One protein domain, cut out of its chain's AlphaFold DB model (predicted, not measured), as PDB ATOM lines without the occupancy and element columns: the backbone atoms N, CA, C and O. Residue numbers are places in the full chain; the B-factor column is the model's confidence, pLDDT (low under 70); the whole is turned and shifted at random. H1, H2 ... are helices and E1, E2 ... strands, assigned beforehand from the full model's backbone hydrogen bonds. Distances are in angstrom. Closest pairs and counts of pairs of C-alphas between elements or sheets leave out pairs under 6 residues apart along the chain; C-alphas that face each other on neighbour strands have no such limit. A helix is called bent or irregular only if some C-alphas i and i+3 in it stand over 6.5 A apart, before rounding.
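What this domain is: This is residues 209 to 365 of the 1005 residues of an uncharacterized protein of Vibrio gazogenes DSM 21264 = NBRC 103151 (UniProt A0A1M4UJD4). A twisted sheet of six strands makes the core, with the long helix H8 and H6 over one face and H1 over the other, three layers in all. Beyond one end of the strands lie H2 and H3, where residues 244 to 249 stick out; near the other end lie H4 and H5. The printed part has 157 residues, with eight named helices and six named strands in the order E1 E2 H1 H2 H3 E3 H4 H5 E4 H6 H7 E5 E6 H8. The mixed sheet runs E1 E2 E3 E4 E6 E5, and the class is mixed, helices and strands. The whole is compact, with a radius of gyration of the C-alphas of 16.8 A and spans of 51 by 37 by 25 A.

Where its parts are: E1, residues 214 to 217, begins at C-alpha 214 (232.723, 252.349, 215.593). E2 is 220 to 226, H1 227 to 236, H2 240 to 243, H3 249 to 257, E3 266 to 271, H4 275 to 278 and H5 283 to 294. E4, 297 to 305, is 23.8 A long; H6 is 306 to 317, H7 319 to 322, E5 325 to 331, and E6, 335 to 342, is 23.6 A long. H8, 347 to 364, is 27.2 A long and ends at C-alpha 364 (230.802, 267.953, 209.529). H1, H5, H6 and H8 are irregular: C-alphas 228 and 231 are 7.4 A apart, 284 and 287 8.8 A, 307 and 310 7.1 A, 348 and 351 7.4 A.

How they stand to each other: E1 and E2 form an antiparallel hairpin (N 215 to O 222, 2.8 A). E2 and E3 are parallel (N 269 to O 223, 2.8 A), a strand-helix-strand unit with H1, H2 and H3 between them in the chain. E4 is antiparallel to E3 (N 268 to O 301, 2.8 A) and to E6 (N 300 to O 340, 2.8 A); E5 and E6 form a hairpin (N 326 to O 341, 2.8 A). E4, H6 H7, E5 make a split unit, E6 between its strands, with a right-handed crossover. H1, height 8.4 A, is over E2 and only just E3, with 3 C-alphas; its closest C-alphas to E3 are Glu 227 and Tyr 270, 5.0 A. On the opposite face, H6 is over E6 and E5 at 8.5 A, and H8 over E4 at 9.3 A. H7 only grazes the sheet. H5 touches H8 about perpendicular at 88 degrees (C-alphas of Ala 294 and Gly 350, 5.2 A). H2, H3, H4 and H5 are not on the sheet, H4 and H5 only just, with 4 pairs of C-alphas within 10 A each. Every O i to N i+4 pair is within hydrogen-bond range in H3, but 3 of 6 in H1, 5 of 8 in H5, 6 of 8 in H6 and 12 of 14 in H8; H2, H4 and H7 are too short for one.

The domain as a whole: The C-alphas farthest apart, those of Ser 257 and Ser 284, are 52.7 A apart. The printed part has no cut and no long link. Mean pLDDT of the printed part is 77.6; it is under 70 at residues 209 to 213, 231 to 262, 274 to 293 and 347.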
ATOM      1  N   LEU A 209     240.939 239.920 216.341       41.84
ATOM      2  CA  LEU A 209     241.016 240.592 215.027       41.84
ATOM      3  C   LEU A 209     239.721 241.289 214.559       41.84
ATOM      4  O   LEU A 209     239.673 241.802 213.435       41.84
ATOM      5  N   TRP A 210     238.665 241.297 215.376       48.34
ATOM      6  CA  TRP A 210     237.310 241.701 214.961       48.34
ATOM      7  C   TRP A 210     236.888 243.122 215.356       48.34
ATOM      8  O   TRP A 210     235.736 243.500 215.134       48.34
ATOM      9  N   GLU A 211     237.806 243.940 215.869       54.12
ATOM     10  CA  GLU A 211     237.515 245.312 216.294       54.12
ATOM     11  C   GLU A 211     237.334 246.275 215.105       54.12
ATOM     12  O   GLU A 211     238.214 247.043 214.713       54.12
ATOM     13  N   ILE A 212     236.132 246.259 214.527       58.66
ATOM     14  CA  ILE A 212     235.611 247.395 213.764       58.66
ATOM     15  C   ILE A 212     235.346 248.510 214.780       58.66
ATOM     16  O   ILE A 212     234.294 248.539 215.419       58.66
ATOM     17  N   CYS A 213     236.296 249.431 214.947       69.06
ATOM     18  CA  CYS A 213     236.122 250.564 215.851       69.06
ATOM     19  C   CYS A 213     235.034 251.497 215.288       69.06
ATOM     20  O   CYS A 213     235.280 252.266 214.352       69.06
ATOM     21  N   ILE A 214     233.827 251.419 215.855       81.62
ATOM     22  CA  ILE A 214     232.723 252.349 215.593       81.62
ATOM     23  C   ILE A 214     232.703 253.382 216.718       81.62
ATOM     24  O   ILE A 214     232.524 253.061 217.891       81.62
ATOM     25  N   ARG A 215     232.889 254.645 216.348       85.69
ATOM     26  CA  ARG A 215     232.968 255.789 217.248       85.69
ATOM     27  C   ARG A 215     231.767 256.692 216.979       85.69
ATOM     28  O   ARG A 215     231.705 257.385 215.962       85.69
ATOM     29  N   ASP A 216     230.793 256.654 217.885       83.81
ATOM     30  CA  ASP A 216     229.639 257.556 217.862       83.81
ATOM     31  C   ASP A 216     230.087 258.963 218.297       83.81
ATOM     32  O   ASP A 216     230.419 259.208 219.464       83.81
ATOM     33  N   LEU A 217     230.125 259.893 217.337       88.62
ATOM     34  CA  LEU A 217     230.244 261.325 217.590       88.62
ATOM     35  C   LEU A 217     228.861 261.968 217.453       88.62
ATOM     36  O   LEU A 217     228.050 261.558 216.626       88.62
ATOM     37  N   ILE A 218     228.622 263.066 218.177       87.00
ATOM     38  CA  ILE A 218     227.305 263.736 218.254       87.00
ATOM     39  C   ILE A 218     226.702 264.079 216.868       87.00
ATOM     40  O   ILE A 218     225.477 264.158 216.740       87.00
ATOM     41  N   ASP A 219     227.536 264.253 215.833       90.00
ATOM     42  CA  ASP A 219     227.142 264.664 214.472       90.00
ATOM     43  C   ASP A 219     227.612 263.721 213.353       90.00
ATOM     44  O   ASP A 219     227.399 264.022 212.177       90.00
ATOM     45  N   LEU A 220     228.310 262.633 213.689       92.50
ATOM     46  CA  LEU A 220     228.984 261.763 212.725       92.50
ATOM     47  C   LEU A 220     229.161 260.357 213.307       92.50
ATOM     48  O   LEU A 220     229.651 260.225 214.424       92.50
ATOM     49  N   ASP A 221     228.845 259.318 212.539       89.81
ATOM     50  CA  ASP A 221     229.348 257.970 212.837       89.81
ATOM     51  C   ASP A 221     230.714 257.793 212.172       89.81
ATOM     52  O   ASP A 221     230.849 257.959 210.955       89.81
ATOM     53  N   LEU A 222     231.733 257.469 212.962       90.06
ATOM     54  CA  LEU A 222     233.109 257.340 212.501       90.06
ATOM     55  C   LEU A 222     233.542 255.876 212.621       90.06
ATOM     56  O   LEU A 222     233.465 255.295 213.697       90.06
ATOM     57  N   VAL A 223     233.937 255.259 211.507       89.31
ATOM     58  CA  VAL A 223     234.171 253.811 211.412       89.31
ATOM     59  C   VAL A 223     235.571 253.542 210.870       89.31
ATOM     60  O   VAL A 223     235.909 253.984 209.771       89.31
ATOM     61  N   LEU A 224     236.371 252.774 211.606       87.38
ATOM     62  CA  LEU A 224     237.645 252.232 211.133       87.38
ATOM     63  C   LEU A 224     237.470 250.763 210.734       87.38
ATOM     64  O   LEU A 224     236.841 249.998 211.463       87.38
ATOM     65  N   ALA A 225     238.022 250.355 209.586       85.94
ATOM     66  CA  ALA A 225     237.807 249.001 209.082       85.94
ATOM     67  C   ALA A 225     238.919 248.446 208.175       85.94
ATOM     68  O   ALA A 225     239.424 249.156 207.306       85.94
ATOM     69  N   PRO A 226     239.233 247.142 208.256       83.38
ATOM     70  CA  PRO A 226     240.011 246.461 207.225       83.38
ATOM     71  C   PRO A 226     239.358 246.550 205.835       83.38
ATOM     72  O   PRO A 226     238.159 246.298 205.681       83.38
ATOM     73  N   GLU A 227     240.153 246.793 204.787       83.25
ATOM     74  CA  GLU A 227     239.681 246.865 203.390       83.25
ATOM     75  C   GLU A 227     238.930 245.583 202.948       83.25
ATOM     76  O   GLU A 227     237.991 245.662 202.154       83.25
ATOM     77  N   LYS A 228     239.248 244.413 203.537       77.81
ATOM     78  CA  LYS A 228     238.537 243.136 203.305       77.81
ATOM     79  C   LYS A 228     237.051 243.150 203.705       77.81
ATOM     80  O   LYS A 228     236.270 242.409 203.110       77.81
ATOM     81  N   TYR A 229     236.650 243.985 204.669       76.50
ATOM     82  CA  TYR A 229     235.265 244.078 205.158       76.50
ATOM     83  C   TYR A 229     234.443 245.175 204.478       76.50
ATOM     84  O   TYR A 229     233.246 245.289 204.739       76.50
ATOM     85  N   ARG A 230     235.041 245.930 203.549       79.31
ATOM     86  CA  ARG A 230     234.343 246.926 202.729       79.31
ATOM     87  C   ARG A 230     233.018 246.432 202.124       79.31
ATOM     88  O   ARG A 230     232.045 247.163 202.260       79.31
ATOM     89  N   PRO A 231     232.899 245.213 201.553       64.81
ATOM     90  CA  PRO A 231     231.609 244.686 201.085       64.81
ATOM     91  C   PRO A 231     230.499 244.674 202.148       64.81
ATOM     92  O   PRO A 231     229.333 244.926 201.849       64.81
ATOM     93  N   VAL A 232     230.869 244.362 203.392       64.31
ATOM     94  CA  VAL A 232     229.946 244.147 204.511       64.31
ATOM     95  C   VAL A 232     229.571 245.480 205.148       64.31
ATOM     96  O   VAL A 232     228.392 245.780 205.306       64.31
ATOM     97  N   LEU A 233     230.555 246.336 205.430       67.38
ATOM     98  CA  LEU A 233     230.329 247.649 206.045       67.38
ATOM     99  C   LEU A 233     229.575 248.624 205.149       67.38
ATOM    100  O   LEU A 233     228.815 249.461 205.630       67.38
ATOM    101  N   MET A 234     229.701 248.455 203.841       61.50
ATOM    102  CA  MET A 234     228.854 249.136 202.873       61.50
ATOM    103  C   MET A 234     227.363 248.803 203.075       61.50
ATOM    104  O   MET A 234     226.512 249.659 202.848       61.50
ATOM    105  N   SER A 235     227.029 247.616 203.599       56.84
ATOM    106  CA  SER A 235     225.665 247.281 204.036       56.84
ATOM    107  C   SER A 235     225.310 247.887 205.406       56.84
ATOM    108  O   SER A 235     224.166 248.277 205.606       56.84
ATOM    109  N   PHE A 236     226.272 248.057 206.322       60.41
ATOM    110  CA  PHE A 236     226.070 248.749 207.612       60.41
ATOM    111  C   PHE A 236     225.792 250.258 207.456       60.41
ATOM    112  O   PHE A 236     225.009 250.853 208.207       60.41
ATOM    113  N   LEU A 237     226.343 250.903 206.419       59.97
ATOM    114  CA  LEU A 237     225.952 252.273 206.058       59.97
ATOM    115  C   LEU A 237     224.431 252.400 205.813       59.97
ATOM    116  O   LEU A 237     223.874 253.469 206.067       59.97
ATOM    117  N   ASN A 238     223.761 251.301 205.445       56.00
ATOM    118  CA  ASN A 238     222.334 251.225 205.125       56.00
ATOM    119  C   ASN A 238     221.432 250.857 206.319       56.00
ATOM    120  O   ASN A 238     220.215 250.817 206.150       56.00
ATOM    121  N   GLU A 239     221.979 250.567 207.502       53.19
ATOM    122  CA  GLU A 239     221.192 250.033 208.626       53.19
ATOM    123  C   GLU A 239     220.215 251.029 209.301       53.19
ATOM    124  O   GLU A 239     219.074 250.634 209.560       53.19
ATOM    125  N   PRO A 240     220.552 252.324 209.533       52.09
ATOM    126  CA  PRO A 240     219.677 253.246 210.279       52.09
ATOM    127  C   PRO A 240     218.282 253.449 209.672       52.09
ATOM    128  O   PRO A 240     217.370 253.926 210.337       52.09
ATOM    129  N   PHE A 241     218.112 253.077 208.403       50.31
ATOM    130  CA  PHE A 241     216.859 253.159 207.661       50.31
ATOM    131  C   PHE A 241     215.814 252.112 208.081       50.31
ATOM    132  O   PHE A 241     214.649 252.259 207.712       50.31
ATOM    133  N   PHE A 242     216.211 251.062 208.809       46.94
ATOM    134  CA  PHE A 242     215.346 249.916 209.110       46.94
ATOM    135  C   PHE A 242     215.129 249.666 210.610       46.94
ATOM    136  O   PHE A 242     214.055 249.195 210.972       46.94
ATOM    137  N   CYS A 243     216.097 250.007 211.471       42.06
ATOM    138  CA  CYS A 243     216.129 249.539 212.867       42.06
ATOM    139  C   CYS A 243     215.763 250.591 213.942       42.06
ATOM    140  O   CYS A 243     215.761 250.259 215.119       42.06
ATOM    141  N   GLN A 244     215.475 251.854 213.588       41.81
ATOM    142  CA  GLN A 244     215.246 252.937 214.572       41.81
ATOM    143  C   GLN A 244     213.776 253.374 214.744       41.81
ATOM    144  O   GLN A 244     213.483 254.563 214.777       41.81
ATOM    145  N   THR A 245     212.861 252.412 214.891       41.72
ATOM    146  CA  THR A 245     211.882 252.330 216.003       41.72
ATOM    147  C   THR A 245     211.334 250.899 216.063       41.72
ATOM    148  O   THR A 245     211.299 250.225 215.031       41.72
ATOM    149  N   ASP A 246     210.802 250.476 217.217       43.03
ATOM    150  CA  ASP A 246     210.038 249.218 217.372       43.03
ATOM    151  C   ASP A 246     208.825 249.113 216.413       43.03
ATOM    152  O   ASP A 246     208.246 248.043 216.228       43.03
ATOM    153  N   ASP A 247     208.444 250.220 215.767       41.06
ATOM    154  CA  ASP A 247     207.318 250.303 214.836       41.06
ATOM    155  C   ASP A 247     207.712 250.062 213.363       41.06
ATOM    156  O   ASP A 247     206.832 249.954 212.503       41.06
ATOM    157  N   GLY A 248     209.011 250.110 213.017       46.41
ATOM    158  CA  GLY A 248     209.493 250.176 211.621       46.41
ATOM    159  C   GLY A 248     208.910 251.354 210.814       46.41
ATOM    160  O   GLY A 248     208.882 251.339 209.575       46.41
ATOM    161  N   GLY A 249     208.363 252.345 211.525       49.91
ATOM    162  CA  GLY A 249     207.345 253.248 211.005       49.91
ATOM    163  C   GLY A 249     207.902 254.502 210.353       49.91
ATOM    164  O   GLY A 249     207.337 254.956 209.362       49.91
ATOM    165  N   ASP A 250     209.000 255.064 210.862       57.88
ATOM    166  CA  ASP A 250     209.445 256.399 210.445       57.88
ATOM    167  C   ASP A 250     209.949 256.432 208.992       57.88
ATOM    168  O   ASP A 250     209.546 257.315 208.237       57.88
ATOM    169  N   TYR A 251     210.704 255.421 208.537       57.59
ATOM    170  CA  TYR A 251     211.088 255.308 207.121       57.59
ATOM    171  C   TYR A 251     209.873 255.147 206.205       57.59
ATOM    172  O   TYR A 251     209.743 255.876 205.225       57.59
ATOM    173  N   GLN A 252     208.961 254.215 206.510       58.50
ATOM    174  CA  GLN A 252     207.792 253.970 205.655       58.50
ATOM    175  C   GLN A 252     206.855 255.181 205.634       58.50
ATOM    176  O   GLN A 252     206.355 255.552 204.573       58.50
ATOM    177  N   LYS A 253     206.674 255.837 206.784       67.44
ATOM    178  CA  LYS A 253     205.903 257.071 206.930       67.44
ATOM    179  C   LYS A 253     206.530 258.204 206.123       67.44
ATOM    180  O   LYS A 253     205.843 258.696 205.233       67.44
ATOM    181  N   LYS A 254     207.809 258.540 206.339       65.69
ATOM    182  CA  LYS A 254     208.525 259.601 205.606       65.69
ATOM    183  C   LYS A 254     208.593 259.333 204.104       65.69
ATOM    184  O   LYS A 254     208.308 260.218 203.306       65.69
ATOM    185  N   ALA A 255     208.853 258.091 203.696       58.75
ATOM    186  CA  ALA A 255     208.795 257.699 202.288       58.75
ATOM    187  C   ALA A 255     207.378 257.845 201.693       58.75
ATOM    188  O   ALA A 255     207.248 258.249 200.539       58.75
ATOM    189  N   SER A 256     206.318 257.564 202.464       63.44
ATOM    190  CA  SER A 256     204.920 257.727 202.021       63.44
ATOM    191  C   SER A 256     204.428 259.183 202.019       63.44
ATOM    192  O   SER A 256     203.580 259.529 201.196       63.44
ATOM    193  N   SER A 257     204.967 260.041 202.894       68.19
ATOM    194  CA  SER A 257     204.724 261.493 202.918       68.19
ATOM    195  C   SER A 257     205.668 262.279 201.998       68.19
ATOM    196  O   SER A 257     205.471 263.479 201.814       68.19
ATOM    197  N   PHE A 258     206.659 261.615 201.389       62.44
ATOM    198  CA  PHE A 258     207.775 262.211 200.637       62.44
ATOM    199  C   PHE A 258     208.644 263.189 201.456       62.44
ATOM    200  O   PHE A 258     209.336 264.045 200.891       62.44
ATOM    201  N   GLU A 259     208.629 263.050 202.782       63.72
ATOM    202  CA  GLU A 259     209.487 263.794 203.703       63.72
ATOM    203  C   GLU A 259     210.938 263.266 203.647       63.72
ATOM    204  O   GLU A 259     211.152 262.059 203.480       63.72
ATOM    205  N   PRO A 260     211.958 264.135 203.791       61.62
ATOM    206  CA  PRO A 260     213.349 263.699 203.856       61.62
ATOM    207  C   PRO A 260     213.605 262.847 205.107       61.62
ATOM    208  O   PRO A 260     213.219 263.225 206.214       61.62
ATOM    209  N   LEU A 261     214.328 261.735 204.965       65.62
ATOM    210  CA  LEU A 261     214.944 261.083 206.117       65.62
ATOM    211  C   LEU A 261     216.180 261.852 206.585       65.62
ATOM    212  O   LEU A 261     217.119 262.104 205.826       65.62
ATOM    213  N   SER A 262     216.174 262.149 207.881       68.88
ATOM    214  CA  SER A 262     217.336 262.608 208.626       68.88
ATOM    215  C   SER A 262     218.339 261.465 208.730       68.88
ATOM    216  O   SER A 262     218.061 260.454 209.368       68.88
ATOM    217  N   ILE A 263     219.489 261.599 208.071       75.06
ATOM    218  CA  ILE A 263     220.578 260.622 208.148       75.06
ATOM    219  C   ILE A 263     221.761 261.308 208.798       75.06
ATOM    220  O   ILE A 263     222.296 262.267 208.242       75.06
ATOM    221  N   LYS A 264     222.180 260.793 209.952       84.69
ATOM    222  CA  LYS A 264     223.444 261.168 210.579       84.69
ATOM    223  C   LYS A 264     224.590 260.837 209.610       84.69
ATOM    224  O   LYS A 264     224.667 259.690 209.158       84.69
ATOM    225  N   PRO A 265     225.439 261.808 209.233       91.25
ATOM    226  CA  PRO A 265     226.549 261.545 208.325       91.25
ATOM    227  C   PRO A 265     227.501 260.470 208.855       91.25
ATOM    228  O   PRO A 265     227.613 260.261 210.064       91.25
ATOM    229  N   LYS A 266     228.189 259.784 207.941       91.31
ATOM    230  CA  LYS A 266     229.066 258.648 208.252       91.31
ATOM    231  C   LYS A 266     230.405 258.789 207.537       91.31
ATOM    232  O   LYS A 266     230.418 259.111 206.349       91.31
ATOM    233  N   LEU A 267     231.511 258.525 208.228       94.06
ATOM    234  CA  LEU A 267     232.873 258.531 207.683       94.06
ATOM    235  C   LEU A 267     233.520 257.169 207.949       94.06
ATOM    236  O   LEU A 267     233.671 256.775 209.102       94.06
ATOM    237  N   VAL A 268     233.901 256.458 206.889       92.62
ATOM    238  CA  VAL A 268     234.548 255.143 206.958       92.62
ATOM    239  C   VAL A 268     235.972 255.241 206.431       92.62
ATOM    240  O   VAL A 268     236.196 255.693 205.304       92.62
ATOM    241  N   LEU A 269     236.929 254.794 207.237       93.12
ATOM    242  CA  LEU A 269     238.347 254.746 206.902       93.12
ATOM    243  C   LEU A 269     238.766 253.284 206.734       93.12
ATOM    244  O   LEU A 269     238.774 252.513 207.694       93.12
ATOM    245  N   TYR A 270     239.108 252.906 205.504       91.12
ATOM    246  CA  TYR A 270     239.549 251.555 205.174       91.12
ATOM    247  C   TYR A 270     241.070 251.453 205.184       91.12
ATOM    248  O   TYR A 270     241.722 252.190 204.444       91.12
ATOM    249  N   PHE A 271     241.624 250.519 205.958       88.81
ATOM    250  CA  PHE A 271     243.070 250.290 206.062       88.81
ATOM    251  C   PHE A 271     243.518 248.929 205.505       88.81
ATOM    252  O   PHE A 271     242.726 247.992 205.354       88.81
ATOM    253  N   GLN A 272     244.810 248.823 205.179       84.81
ATOM    254  CA  GLN A 272     245.400 247.644 204.538       84.81
ATOM    255  C   GLN A 272     246.053 246.663 205.530       84.81
ATOM    256  O   GLN A 272     247.059 246.981 206.156       84.81
ATOM    257  N   GLY A 273     245.584 245.410 205.522       70.62
ATOM    258  CA  GLY A 273     246.240 244.262 206.168       70.62
ATOM    259  C   GLY A 273     245.708 243.920 207.564       70.62
ATOM    260  O   GLY A 273     245.198 244.775 208.273       70.62
ATOM    261  N   GLU A 274     245.816 242.649 207.956       60.28
ATOM    262  CA  GLU A 274     245.299 242.144 209.243       60.28
ATOM    263  C   GLU A 274     246.264 242.432 210.404       60.28
ATOM    264  O   GLU A 274     245.849 242.961 211.430       60.28
ATOM    265  N   ALA A 275     247.571 242.225 210.196       58.88
ATOM    266  CA  ALA A 275     248.629 242.505 211.178       58.88
ATOM    267  C   ALA A 275     248.773 243.994 211.573       58.88
ATOM    268  O   ALA A 275     249.527 244.338 212.485       58.88
ATOM    269  N   ALA A 276     248.071 244.888 210.872       57.81
ATOM    270  CA  ALA A 276     247.967 246.291 211.233       57.81
ATOM    271  C   ALA A 276     247.253 246.469 212.580       57.81
ATOM    272  O   ALA A 276     247.795 247.114 213.476       57.81
ATOM    273  N   LEU A 277     246.070 245.860 212.741       57.62
ATOM    274  CA  LEU A 277     245.172 246.164 213.855       57.62
ATOM    275  C   LEU A 277     245.692 245.629 215.197       57.62
ATOM    276  O   LEU A 277     245.721 246.369 216.175       57.62
ATOM    277  N   THR A 278     246.234 244.410 215.229       58.75
ATOM    278  CA  THR A 278     246.896 243.849 216.425       58.75
ATOM    279  C   THR A 278     248.133 244.643 216.859       58.75
ATOM    280  O   THR A 278     248.510 244.613 218.025       58.75
ATOM    281  N   THR A 279     248.741 245.434 215.966       58.78
ATOM    282  CA  THR A 279     249.824 246.365 216.337       58.78
ATOM    283  C   THR A 279     249.299 247.666 216.978       58.78
ATOM    284  O   THR A 279     250.088 248.395 217.590       58.78
ATOM    285  N   TYR A 280     247.998 247.971 216.850       57.62
ATOM    286  CA  TYR A 280     247.364 249.207 217.336       57.62
ATOM    287  C   TYR A 280     246.726 249.102 218.719       57.62
ATOM    288  O   TYR A 280     246.750 250.093 219.444       57.62
ATOM    289  N   LEU A 281     246.243 247.926 219.124       56.94
ATOM    290  CA  LEU A 281     245.578 247.733 220.425       56.94
ATOM    291  C   LEU A 281     246.534 247.808 221.637       56.94
ATOM    292  O   LEU A 281     246.107 247.823 222.788       56.94
ATOM    293  N   HIS A 282     247.846 247.913 221.405       59.44
ATOM    294  CA  HIS A 282     248.837 248.176 222.448       59.44
ATOM    295  C   HIS A 282     249.150 249.681 222.549       59.44
ATOM    296  O   HIS A 282     249.996 250.216 221.828       59.44
ATOM    297  N   ALA A 283     248.472 250.342 223.492       52.41
ATOM    298  CA  ALA A 283     248.368 251.799 223.632       52.41
ATOM    299  C   ALA A 283     249.687 252.600 223.775       52.41
ATOM    300  O   ALA A 283     249.689 253.808 223.553       52.41
ATOM    301  N   SER A 284     250.824 251.984 224.128       55.75
ATOM    302  CA  SER A 284     252.052 252.721 224.497       55.75
ATOM    303  C   SER A 284     252.771 253.441 223.348       55.75
ATOM    304  O   SER A 284     253.531 254.374 223.590       55.75
ATOM    305  N   ASP A 285     252.555 253.028 222.097       56.50
ATOM    306  CA  ASP A 285     253.317 253.527 220.935       56.50
ATOM    307  C   ASP A 285     252.493 254.477 220.037       56.50
ATOM    308  O   ASP A 285     252.851 254.745 218.881       56.50
ATOM    309  N   PHE A 286     251.366 254.962 220.565       54.94
ATOM    310  CA  PHE A 286     250.216 255.465 219.815       54.94
ATOM    311  C   PHE A 286     250.527 256.481 218.708       54.94
ATOM    312  O   PHE A 286     250.035 256.326 217.598       54.94
ATOM    313  N   ILE A 287     251.359 257.496 218.954       54.91
ATOM    314  CA  ILE A 287     251.528 258.624 218.010       54.91
ATOM    315  C   ILE A 287     252.651 258.405 217.005       54.91
ATOM    316  O   ILE A 287     252.523 258.753 215.831       54.91
ATOM    317  N   GLU A 288     253.750 257.773 217.422       55.47
ATOM    318  CA  GLU A 288     254.830 257.448 216.485       55.47
ATOM    319  C   GLU A 288     254.420 256.328 215.514       55.47
ATOM    320  O   GLU A 288     254.916 256.272 214.382       55.47
ATOM    321  N   LYS A 289     253.456 255.489 215.923       57.59
ATOM    322  CA  LYS A 289     252.708 254.599 215.031       57.59
ATOM    323  C   LYS A 289     251.527 255.301 214.350       57.59
ATOM    324  O   LYS A 289     251.341 255.049 213.173       57.59
ATOM    325  N   GLY A 290     250.805 256.209 215.005       58.12
ATOM    326  CA  GLY A 290     249.568 256.848 214.521       58.12
ATOM    327  C   GLY A 290     249.687 257.546 213.166       58.12
ATOM    328  O   GLY A 290     248.887 257.288 212.267       58.12
ATOM    329  N   HIS A 291     250.751 258.324 212.951       60.34
ATOM    330  CA  HIS A 291     251.040 258.895 211.623       60.34
ATOM    331  C   HIS A 291     251.354 257.816 210.570       60.34
ATOM    332  O   HIS A 291     251.016 257.950 209.393       60.34
ATOM    333  N   ARG A 292     251.967 256.696 210.985       61.69
ATOM    334  CA  ARG A 292     252.146 255.515 210.122       61.69
ATOM    335  C   ARG A 292     250.819 254.774 209.902       61.69
ATOM    336  O   ARG A 292     250.686 254.133 208.867       61.69
ATOM    337  N   SER A 293     249.852 254.871 210.818       67.31
ATOM    338  CA  SER A 293     248.502 254.302 210.701       67.31
ATOM    339  C   SER A 293     247.649 255.048 209.691       67.31
ATOM    340  O   SER A 293     247.021 254.420 208.843       67.31
ATOM    341  N   ALA A 294     247.685 256.382 209.699       79.75
ATOM    342  CA  ALA A 294     247.004 257.163 208.672       79.75
ATOM    343  C   ALA A 294     247.553 256.858 207.264       79.75
ATOM    344  O   ALA A 294     246.789 256.763 206.307       79.75
ATOM    345  N   ALA A 295     248.858 256.580 207.145       82.69
ATOM    346  CA  ALA A 295     249.477 256.112 205.902       82.69
ATOM    347  C   ALA A 295     249.036 254.701 205.445       82.69
ATOM    348  O   ALA A 295     249.327 254.326 204.310       82.69
ATOM    349  N   GLN A 296     248.337 253.920 206.281       87.31
ATOM    350  CA  GLN A 296     247.746 252.631 205.890       87.31
ATOM    351  C   GLN A 296     246.302 252.739 205.384       87.31
ATOM    352  O   GLN A 296     245.774 251.746 204.875       87.31
ATOM    353  N   ILE A 297     245.656 253.903 205.507       91.56
ATOM    354  CA  ILE A 297     244.292 254.118 205.012       91.56
ATOM    355  C   ILE A 297     244.330 254.183 203.479       91.56
ATOM    356  O   ILE A 297     244.845 255.136 202.895       91.56
ATOM    357  N   THR A 298     243.773 253.176 202.808       93.06
ATOM    358  CA  THR A 298     243.757 253.068 201.338       93.06
ATOM    359  C   THR A 298     242.531 253.718 200.708       93.06
ATOM    360  O   THR A 298     242.585 254.158 199.556       93.06
ATOM    361  N   THR A 299     241.415 253.773 201.438       93.94
ATOM    362  CA  THR A 299     240.161 254.384 200.986       93.94
ATOM    363  C   THR A 299     239.477 255.131 202.126       93.94
ATOM    364  O   THR A 299     239.311 254.595 203.217       93.94
ATOM    365  N   ILE A 300     238.991 256.331 201.821       95.50
ATOM    366  CA  ILE A 300     238.071 257.115 202.645       95.50
ATOM    367  C   ILE A 300     236.700 257.093 201.962       95.50
ATOM    368  O   ILE A 300     236.604 257.372 200.764       95.50
ATOM    369  N   GLU A 301     235.638 256.793 202.704       93.50
ATOM    370  CA  GLU A 301     234.253 256.910 202.233       93.50
ATOM    371  C   GLU A 301     233.429 257.772 203.183       93.50
ATOM    372  O   GLU A 301     233.557 257.666 204.398       93.50
ATOM    373  N   PHE A 302     232.581 258.637 202.635       93.19
ATOM    374  CA  PHE A 302     231.841 259.632 203.396       93.19
ATOM    375  C   PHE A 302     230.418 259.784 202.851       93.19
ATOM    376  O   PHE A 302     230.221 260.028 201.659       93.19
ATOM    377  N   VAL A 303     229.423 259.639 203.723       90.38
ATOM    378  CA  VAL A 303     227.998 259.844 203.423       90.38
ATOM    379  C   VAL A 303     227.518 261.056 204.203       90.38
ATOM    380  O   VAL A 303     227.669 261.097 205.420       90.38
ATOM    381  N   CYS A 304     226.930 262.035 203.519       90.44
ATOM    382  CA  CYS A 304     226.495 263.296 204.122       90.44
ATOM    383  C   CYS A 304     225.224 263.855 203.467       90.44
ATOM    384  O   CYS A 304     224.653 263.230 202.570       90.44
ATOM    385  N   HIS A 305     224.780 265.045 203.881       88.12
ATOM    386  CA  HIS A 305     223.613 265.707 203.290       88.12
ATOM    387  C   HIS A 305     223.924 266.273 201.891       88.12
ATOM    388  O   HIS A 305     225.054 266.682 201.608       88.12
ATOM    389  N   ARG A 306     222.918 266.337 201.005       87.88
ATOM    390  CA  ARG A 306     223.067 266.828 199.615       87.88
ATOM    391  C   ARG A 306     223.580 268.268 199.546       87.88
ATOM    392  O   ARG A 306     224.290 268.612 198.603       87.88
ATOM    393  N   GLU A 307     223.293 269.092 200.544       88.31
ATOM    394  CA  GLU A 307     223.763 270.483 200.625       88.31
ATOM    395  C   GLU A 307     225.299 270.596 200.663       88.31
ATOM    396  O   GLU A 307     225.867 271.541 200.118       88.31
ATOM    397  N   GLN A 308     225.991 269.586 201.203       90.50
ATOM    398  CA  GLN A 308     227.457 269.533 201.275       90.50
ATOM    399  C   GLN A 308     228.107 269.081 199.946       90.50
ATOM    400  O   GLN A 308     229.327 269.156 199.787       90.50
ATOM    401  N   SER A 309     227.318 268.658 198.947       92.12
ATOM    402  CA  SER A 309     227.840 268.134 197.671       92.12
ATOM    403  C   SER A 309     228.727 269.111 196.900       92.12
ATOM    404  O   SER A 309     229.762 268.701 196.385       92.12
ATOM    405  N   ALA A 310     228.392 270.405 196.883       92.88
ATOM    406  CA  ALA A 310     229.180 271.434 196.196       92.88
ATOM    407  C   ALA A 310     230.587 271.638 196.807       92.88
ATOM    408  O   ALA A 310     231.504 272.139 196.153       92.88
ATOM    409  N   GLN A 311     230.777 271.244 198.067       91.31
ATOM    410  CA  GLN A 311     232.056 271.347 198.775       91.31
ATOM    411  C   GLN A 311     232.911 270.112 198.501       91.31
ATOM    412  O   GLN A 311     234.080 270.242 198.148       91.31
ATOM    413  N   LEU A 312     232.292 268.930 198.516       95.19
ATOM    414  CA  LEU A 312     232.903 267.690 198.032       95.19
ATOM    415  C   LEU A 312     233.328 267.806 196.557       95.19
ATOM    416  O   LEU A 312     234.412 267.355 196.195       95.19
ATOM    417  N   ASP A 313     232.540 268.486 195.721       94.56
ATOM    418  CA  ASP A 313     232.941 268.857 194.359       94.56
ATOM    419  C   ASP A 313     234.221 269.696 194.336       94.56
ATOM    420  O   ASP A 313     235.109 269.424 193.532       94.56
ATOM    421  N   THR A 314     234.344 270.680 195.228       94.81
ATOM    422  CA  THR A 314     235.544 271.528 195.318       94.81
ATOM    423  C   THR A 314     236.783 270.687 195.645       94.81
ATOM    424  O   THR A 314     237.796 270.828 194.967       94.81
ATOM    425  N   ILE A 315     236.679 269.736 196.584       94.69
ATOM    426  CA  ILE A 315     237.754 268.775 196.907       94.69
ATOM    427  C   ILE A 315     238.141 267.946 195.667       94.69
ATOM    428  O   ILE A 315     239.315 267.795 195.350       94.69
ATOM    429  N   ILE A 316     237.167 267.429 194.918       95.38
ATOM    430  CA  ILE A 316     237.421 266.577 193.738       95.38
ATOM    431  C   ILE A 316     238.045 267.355 192.574       95.38
ATOM    432  O   ILE A 316     238.739 266.780 191.725       95.38
ATOM    433  N   HIS A 317     237.785 268.659 192.508       95.12
ATOM    434  CA  HIS A 317     238.310 269.533 191.467       95.12
ATOM    435  C   HIS A 317     239.662 270.165 191.813       95.12
ATOM    436  O   HIS A 317     240.299 270.712 190.915       95.12
ATOM    437  N   ASP A 318     240.122 270.036 193.055       94.62
ATOM    438  CA  ASP A 318     241.402 270.567 193.506       94.62
ATOM    439  C   ASP A 318     242.574 269.673 193.067       94.62
ATOM    440  O   ASP A 318     242.641 268.468 193.345       94.62
ATOM    441  N   ASP A 319     243.533 270.279 192.370       95.56
ATOM    442  CA  ASP A 319     244.710 269.590 191.853       95.56
ATOM    443  C   ASP A 319     245.621 269.064 192.979       95.56
ATOM    444  O   ASP A 319     246.340 268.079 192.763       95.56
ATOM    445  N   GLN A 320     245.530 269.619 194.201       93.62
ATOM    446  CA  GLN A 320     246.243 269.105 195.377       93.62
ATOM    447  C   GLN A 320     245.815 267.671 195.740       93.62
ATOM    448  O   GLN A 320     246.632 266.896 196.231       93.62
ATOM    449  N   TRP A 321     244.567 267.285 195.451       94.88
ATOM    450  CA  TRP A 321     244.062 265.942 195.752       94.88
ATOM    451  C   TRP A 321     244.040 265.021 194.534       94.88
ATOM    452  O   TRP A 321     244.283 263.817 194.654       94.88
ATOM    453  N   ARG A 322     243.774 265.569 193.344       94.62
ATOM    454  CA  ARG A 322     243.586 264.798 192.101       94.62
ATOM    455  C   ARG A 322     244.764 263.926 191.698       94.62
ATOM    456  O   ARG A 322     244.550 262.920 191.020       94.62
ATOM    457  N   HIS A 323     245.992 264.288 192.052       94.00
ATOM    458  CA  HIS A 323     247.162 263.468 191.732       94.00
ATOM    459  C   HIS A 323     247.341 262.284 192.701       94.00
ATOM    460  O   HIS A 323     247.891 261.262 192.302       94.00
ATOM    461  N   LEU A 324     246.792 262.378 193.919       95.06
ATOM    462  CA  LEU A 324     246.933 261.385 194.992       95.06
ATOM    463  C   LEU A 324     245.751 260.410 195.059       95.06
ATOM    464  O   LEU A 324     245.945 259.216 195.291       95.06
ATOM    465  N   PHE A 325     244.534 260.896 194.809       96.31
ATOM    466  CA  PHE A 325     243.299 260.127 194.955       96.31
ATOM    467  C   PHE A 325     242.554 259.937 193.628       96.31
ATOM    468  O   PHE A 325     242.555 260.787 192.732       96.31
ATOM    469  N   THR A 326     241.875 258.800 193.517       94.19
ATOM    470  CA  THR A 326     240.780 258.558 192.576       94.19
ATOM    471  C   THR A 326     239.474 258.790 193.320       94.19
ATOM    472  O   THR A 326     239.221 258.153 194.344       94.19
ATOM    473  N   PHE A 327     238.652 259.697 192.802       94.31
ATOM    474  CA  PHE A 327     237.413 260.114 193.445       94.31
ATOM    475  C   PHE A 327     236.171 259.481 192.827       94.31
ATOM    476  O   PHE A 327     236.123 259.168 191.637       94.31
ATOM    477  N   THR A 328     235.130 259.343 193.637       89.44
ATOM    478  CA  THR A 328     233.769 259.050 193.189       89.44
ATOM    479  C   THR A 328     232.805 259.911 193.998       89.44
ATOM    480  O   THR A 328     232.861 259.897 195.226       89.44
ATOM    481  N   LEU A 329     231.930 260.659 193.321       89.81
ATOM    482  CA  LEU A 329     230.897 261.480 193.949       89.81
ATOM    483  C   LEU A 329     229.553 261.168 193.321       89.81
ATOM    484  O   LEU A 329     229.327 261.449 192.146       89.81
ATOM    485  N   ASN A 330     228.661 260.620 194.132       83.50
ATOM    486  CA  ASN A 330     227.333 260.227 193.710       83.50
ATOM    487  C   ASN A 330     226.314 261.022 194.522       83.50
ATOM    488  O   ASN A 330     226.318 261.018 195.755       83.50
ATOM    489  N   ARG A 331     225.476 261.758 193.800       86.12
ATOM    490  CA  ARG A 331     224.673 262.867 194.310       86.12
ATOM    491  C   ARG A 331     223.199 262.451 194.315       86.12
ATOM    492  O   ARG A 331     222.715 261.927 193.321       86.12
ATOM    493  N   GLY A 332     222.519 262.612 195.451       81.25
ATOM    494  CA  GLY A 332     221.133 262.166 195.656       81.25
ATOM    495  C   GLY A 332     220.202 263.307 196.007       81.25
ATOM    496  O   GLY A 332     220.655 264.436 196.172       81.25
ATOM    497  N   LYS A 333     218.901 263.052 196.118       78.38
ATOM    498  CA  LYS A 333     217.939 264.117 196.435       78.38
ATOM    499  C   LYS A 333     218.209 264.748 197.805       78.38
ATOM    500  O   LYS A 333     218.156 265.968 197.914       78.38
ATOM    501  N   TYR A 334     218.543 263.937 198.815       79.94
ATOM    502  CA  TYR A 334     218.780 264.411 200.186       79.94
ATOM    503  C   TYR A 334     220.186 264.110 200.717       79.94
ATOM    504  O   TYR A 334     220.639 264.780 201.646       79.94
ATOM    505  N   THR A 335     220.917 263.171 200.110       84.38
ATOM    506  CA  THR A 335     222.280 262.800 200.523       84.38
ATOM    507  C   THR A 335     223.324 262.988 199.427       84.38
ATOM    508  O   THR A 335     223.040 263.313 198.269       84.38
ATOM    509  N   THR A 336     224.586 262.778 199.787       88.25
ATOM    510  CA  THR A 336     225.696 262.625 198.853       88.25
ATOM    511  C   THR A 336     226.688 261.606 199.396       88.25
ATOM    512  O   THR A 336     227.022 261.615 200.577       88.25
ATOM    513  N   TYR A 337     227.132 260.716 198.511       89.44
ATOM    514  CA  TYR A 337     228.169 259.726 198.769       89.44
ATOM    515  C   TYR A 337     229.462 260.168 198.091       89.44
ATOM    516  O   TYR A 337     229.489 260.387 196.875       89.44
ATOM    517  N   PHE A 338     230.525 260.261 198.876       93.00
ATOM    518  CA  PHE A 338     231.879 260.582 198.458       93.00
ATOM    519  C   PHE A 338     232.808 259.416 198.777       93.00
ATOM    520  O   PHE A 338     232.728 258.806 199.841       93.00
ATOM    521  N   LYS A 339     233.728 259.134 197.863       93.62
ATOM    522  CA  LYS A 339     234.770 258.122 198.018       93.62
ATOM    523  C   LYS A 339     236.073 258.651 197.445       93.62
ATOM    524  O   LYS A 339     236.089 259.181 196.333       93.62
ATOM    525  N   ALA A 340     237.153 258.457 198.186       95.75
ATOM    526  CA  ALA A 340     238.517 258.757 197.786       95.75
ATOM    527  C   ALA A 340     239.374 257.505 197.994       95.75
ATOM    528  O   ALA A 340     239.508 257.025 199.116       95.75
ATOM    529  N   THR A 341     239.954 256.962 196.927       94.81
ATOM    530  CA  THR A 341     240.866 255.808 196.988       94.81
ATOM    531  C   THR A 341     242.252 256.242 196.522       94.81
ATOM    532  O   THR A 341     242.365 256.859 195.461       94.81
ATOM    533  N   LEU A 342     243.301 255.944 197.292       94.75
ATOM    534  CA  LEU A 342     244.680 256.304 196.936       94.75
ATOM    535  C   LEU A 342     245.110 255.650 195.612       94.75
ATOM    536  O   LEU A 342     244.866 254.466 195.376       94.75
ATOM    537  N   LYS A 343     245.779 256.423 194.751       93.12
ATOM    538  CA  LYS A 343     246.287 255.971 193.441       93.12
ATOM    539  C   LYS A 343     247.560 255.139 193.537       93.12
ATOM    540  O   LYS A 343     247.770 254.250 192.718       93.12
ATOM    541  N   GLN A 344     248.409 255.443 194.513       88.31
ATOM    542  CA  GLN A 344     249.662 254.743 194.790       88.31
ATOM    543  C   GLN A 344     249.722 254.405 196.282       88.31
ATOM    544  O   GLN A 344     249.221 255.158 197.118       88.31
ATOM    545  N   ARG A 345     250.298 253.248 196.615       75.50
ATOM    546  CA  ARG A 345     250.349 252.701 197.981       75.50
ATOM    547  C   ARG A 345     251.710 252.967 198.630       75.50
ATOM    548  O   ARG A 345     252.345 252.056 199.152       75.50
ATOM    549  N   ASP A 346     252.144 254.223 198.567       75.00
ATOM    550  CA  ASP A 346     253.411 254.671 199.138       75.00
ATOM    551  C   ASP A 346     253.187 255.306 200.515       75.00
ATOM    552  O   ASP A 346     252.255 256.086 200.718       75.00
ATOM    553  N   THR A 347     254.085 255.022 201.461       68.88
ATOM    554  CA  THR A 347     254.023 255.519 202.852       68.88
ATOM    555  C   THR A 347     254.077 257.046 202.972       68.88
ATOM    556  O   THR A 347     253.729 257.599 204.012       68.88
ATOM    557  N   VAL A 348     254.471 257.736 201.899       76.19
ATOM    558  CA  VAL A 348     254.507 259.202 201.780       76.19
ATOM    559  C   VAL A 348     253.096 259.822 201.779       76.19
ATOM    560  O   VAL A 348     252.956 261.016 202.026       76.19
ATOM    561  N   ASN A 349     252.039 259.030 201.556       83.56
ATOM    562  CA  ASN A 349     250.668 259.533 201.408       83.56
ATOM    563  C   ASN A 349     249.920 259.815 202.728       83.56
ATOM    564  O   ASN A 349     248.845 260.414 202.675       83.56
ATOM    565  N   GLY A 350     250.473 259.451 203.894       87.75
ATOM    566  CA  GLY A 350     249.856 259.698 205.212       87.75
ATOM    567  C   GLY A 350     249.362 261.143 205.411       87.75
ATOM    568  O   GLY A 350     248.156 261.334 205.556       87.75
ATOM    569  N   PRO A 351     250.221 262.170 205.251       91.06
ATOM    570  CA  PRO A 351     249.825 263.575 205.397       91.06
ATOM    571  C   PRO A 351     248.695 264.035 204.466       91.06
ATOM    572  O   PRO A 351     247.991 264.997 204.772       91.06
ATOM    573  N   ALA A 352     248.503 263.376 203.318       92.31
ATOM    574  CA  ALA A 352     247.413 263.692 202.398       92.31
ATOM    575  C   ALA A 352     246.085 263.058 202.829       92.31
ATOM    576  O   ALA A 352     245.038 263.694 202.707       92.31
ATOM    577  N   VAL A 353     246.127 261.836 203.373       93.38
ATOM    578  CA  VAL A 353     244.982 261.222 204.062       93.38
ATOM    579  C   VAL A 353     244.583 262.083 205.257       93.38
ATOM    580  O   VAL A 353     243.409 262.413 205.398       93.38
ATOM    581  N   GLU A 354     245.549 262.496 206.080       92.69
ATOM    582  CA  GLU A 354     245.301 263.241 207.319       92.69
ATOM    583  C   GLU A 354     244.621 264.585 207.060       92.69
ATOM    584  O   GLU A 354     243.589 264.878 207.666       92.69
ATOM    585  N   LYS A 355     245.099 265.334 206.063       93.94
ATOM    586  CA  LYS A 355     244.447 266.567 205.606       93.94
ATOM    587  C   LYS A 355     243.054 266.348 205.024       93.94
ATOM    588  O   LYS A 355     242.154 267.139 205.301       93.94
ATOM    589  N   LEU A 356     242.853 265.300 204.222       95.50
ATOM    590  CA  LEU A 356     241.543 265.023 203.631       95.50
ATOM    591  C   LEU A 356     240.521 264.625 204.709       95.50
ATOM    592  O   LEU A 356     239.394 265.121 204.692       95.50
ATOM    593  N   VAL A 357     240.916 263.807 205.688       95.81
ATOM    594  CA  VAL A 357     240.073 263.467 206.845       95.81
ATOM    595  C   VAL A 357     239.795 264.706 207.704       95.81
ATOM    596  O   VAL A 357     238.631 264.964 208.011       95.81
ATOM    597  N   ASN A 358     240.804 265.533 208.007       94.94
ATOM    598  CA  ASN A 358     240.621 266.811 208.710       94.94
ATOM    599  C   ASN A 358     239.595 267.719 208.001       94.94
ATOM    600  O   ASN A 358     238.698 268.265 208.646       94.94
ATOM    601  N   HIS A 359     239.667 267.832 206.671       94.69
ATOM    602  CA  HIS A 359     238.723 268.623 205.876       94.69
ATOM    603  C   HIS A 359     237.286 268.080 205.978       94.69
ATOM    604  O   HIS A 359     236.348 268.843 206.215       94.69
ATOM    605  N   LEU A 360     237.093 266.760 205.857       95.88
ATOM    606  CA  LEU A 360     235.770 266.132 205.984       95.88
ATOM    607  C   LEU A 360     235.190 266.282 207.401       95.88
ATOM    608  O   LEU A 360     234.009 266.598 207.553       95.88
ATOM    609  N   LEU A 361     236.017 266.121 208.437       95.56
ATOM    610  CA  LEU A 361     235.610 266.313 209.830       95.56
ATOM    611  C   LEU A 361     235.293 267.779 210.139       95.56
ATOM    612  O   LEU A 361     234.291 268.056 210.792       95.56
ATOM    613  N   THR A 362     236.078 268.727 209.627       93.38
ATOM    614  CA  THR A 362     235.823 270.165 209.792       93.38
ATOM    615  C   THR A 362     234.551 270.627 209.069       93.38
ATOM    616  O   THR A 362     233.840 271.499 209.568       93.38
ATOM    617  N   MET A 363     234.197 270.000 207.945       92.75
ATOM    618  CA  MET A 363     232.920 270.223 207.263       92.75
ATOM    619  C   MET A 363     231.703 269.735 208.075       92.75
ATOM    620  O   MET A 363     230.594 270.270 207.918       92.75
ATOM    621  N   GLN A 364     231.891 268.709 208.912       93.62
ATOM    622  CA  GLN A 364     230.802 267.953 209.529       93.62
ATOM    623  C   GLN A 364     230.613 268.197 211.031       93.62
ATOM    624  O   GLN A 364     229.476 268.390 211.456       93.62
ATOM    625  N   LEU A 365     231.679 268.181 211.834       93.94
ATOM    626  CA  LEU A 365     231.570 268.267 213.290       93.94
ATOM    627  C   LEU A 365     231.280 269.701 213.742       93.94
ATOM    628  O   LEU A 365     232.061 270.619 213.482       93.94
TER     629      LEU A 365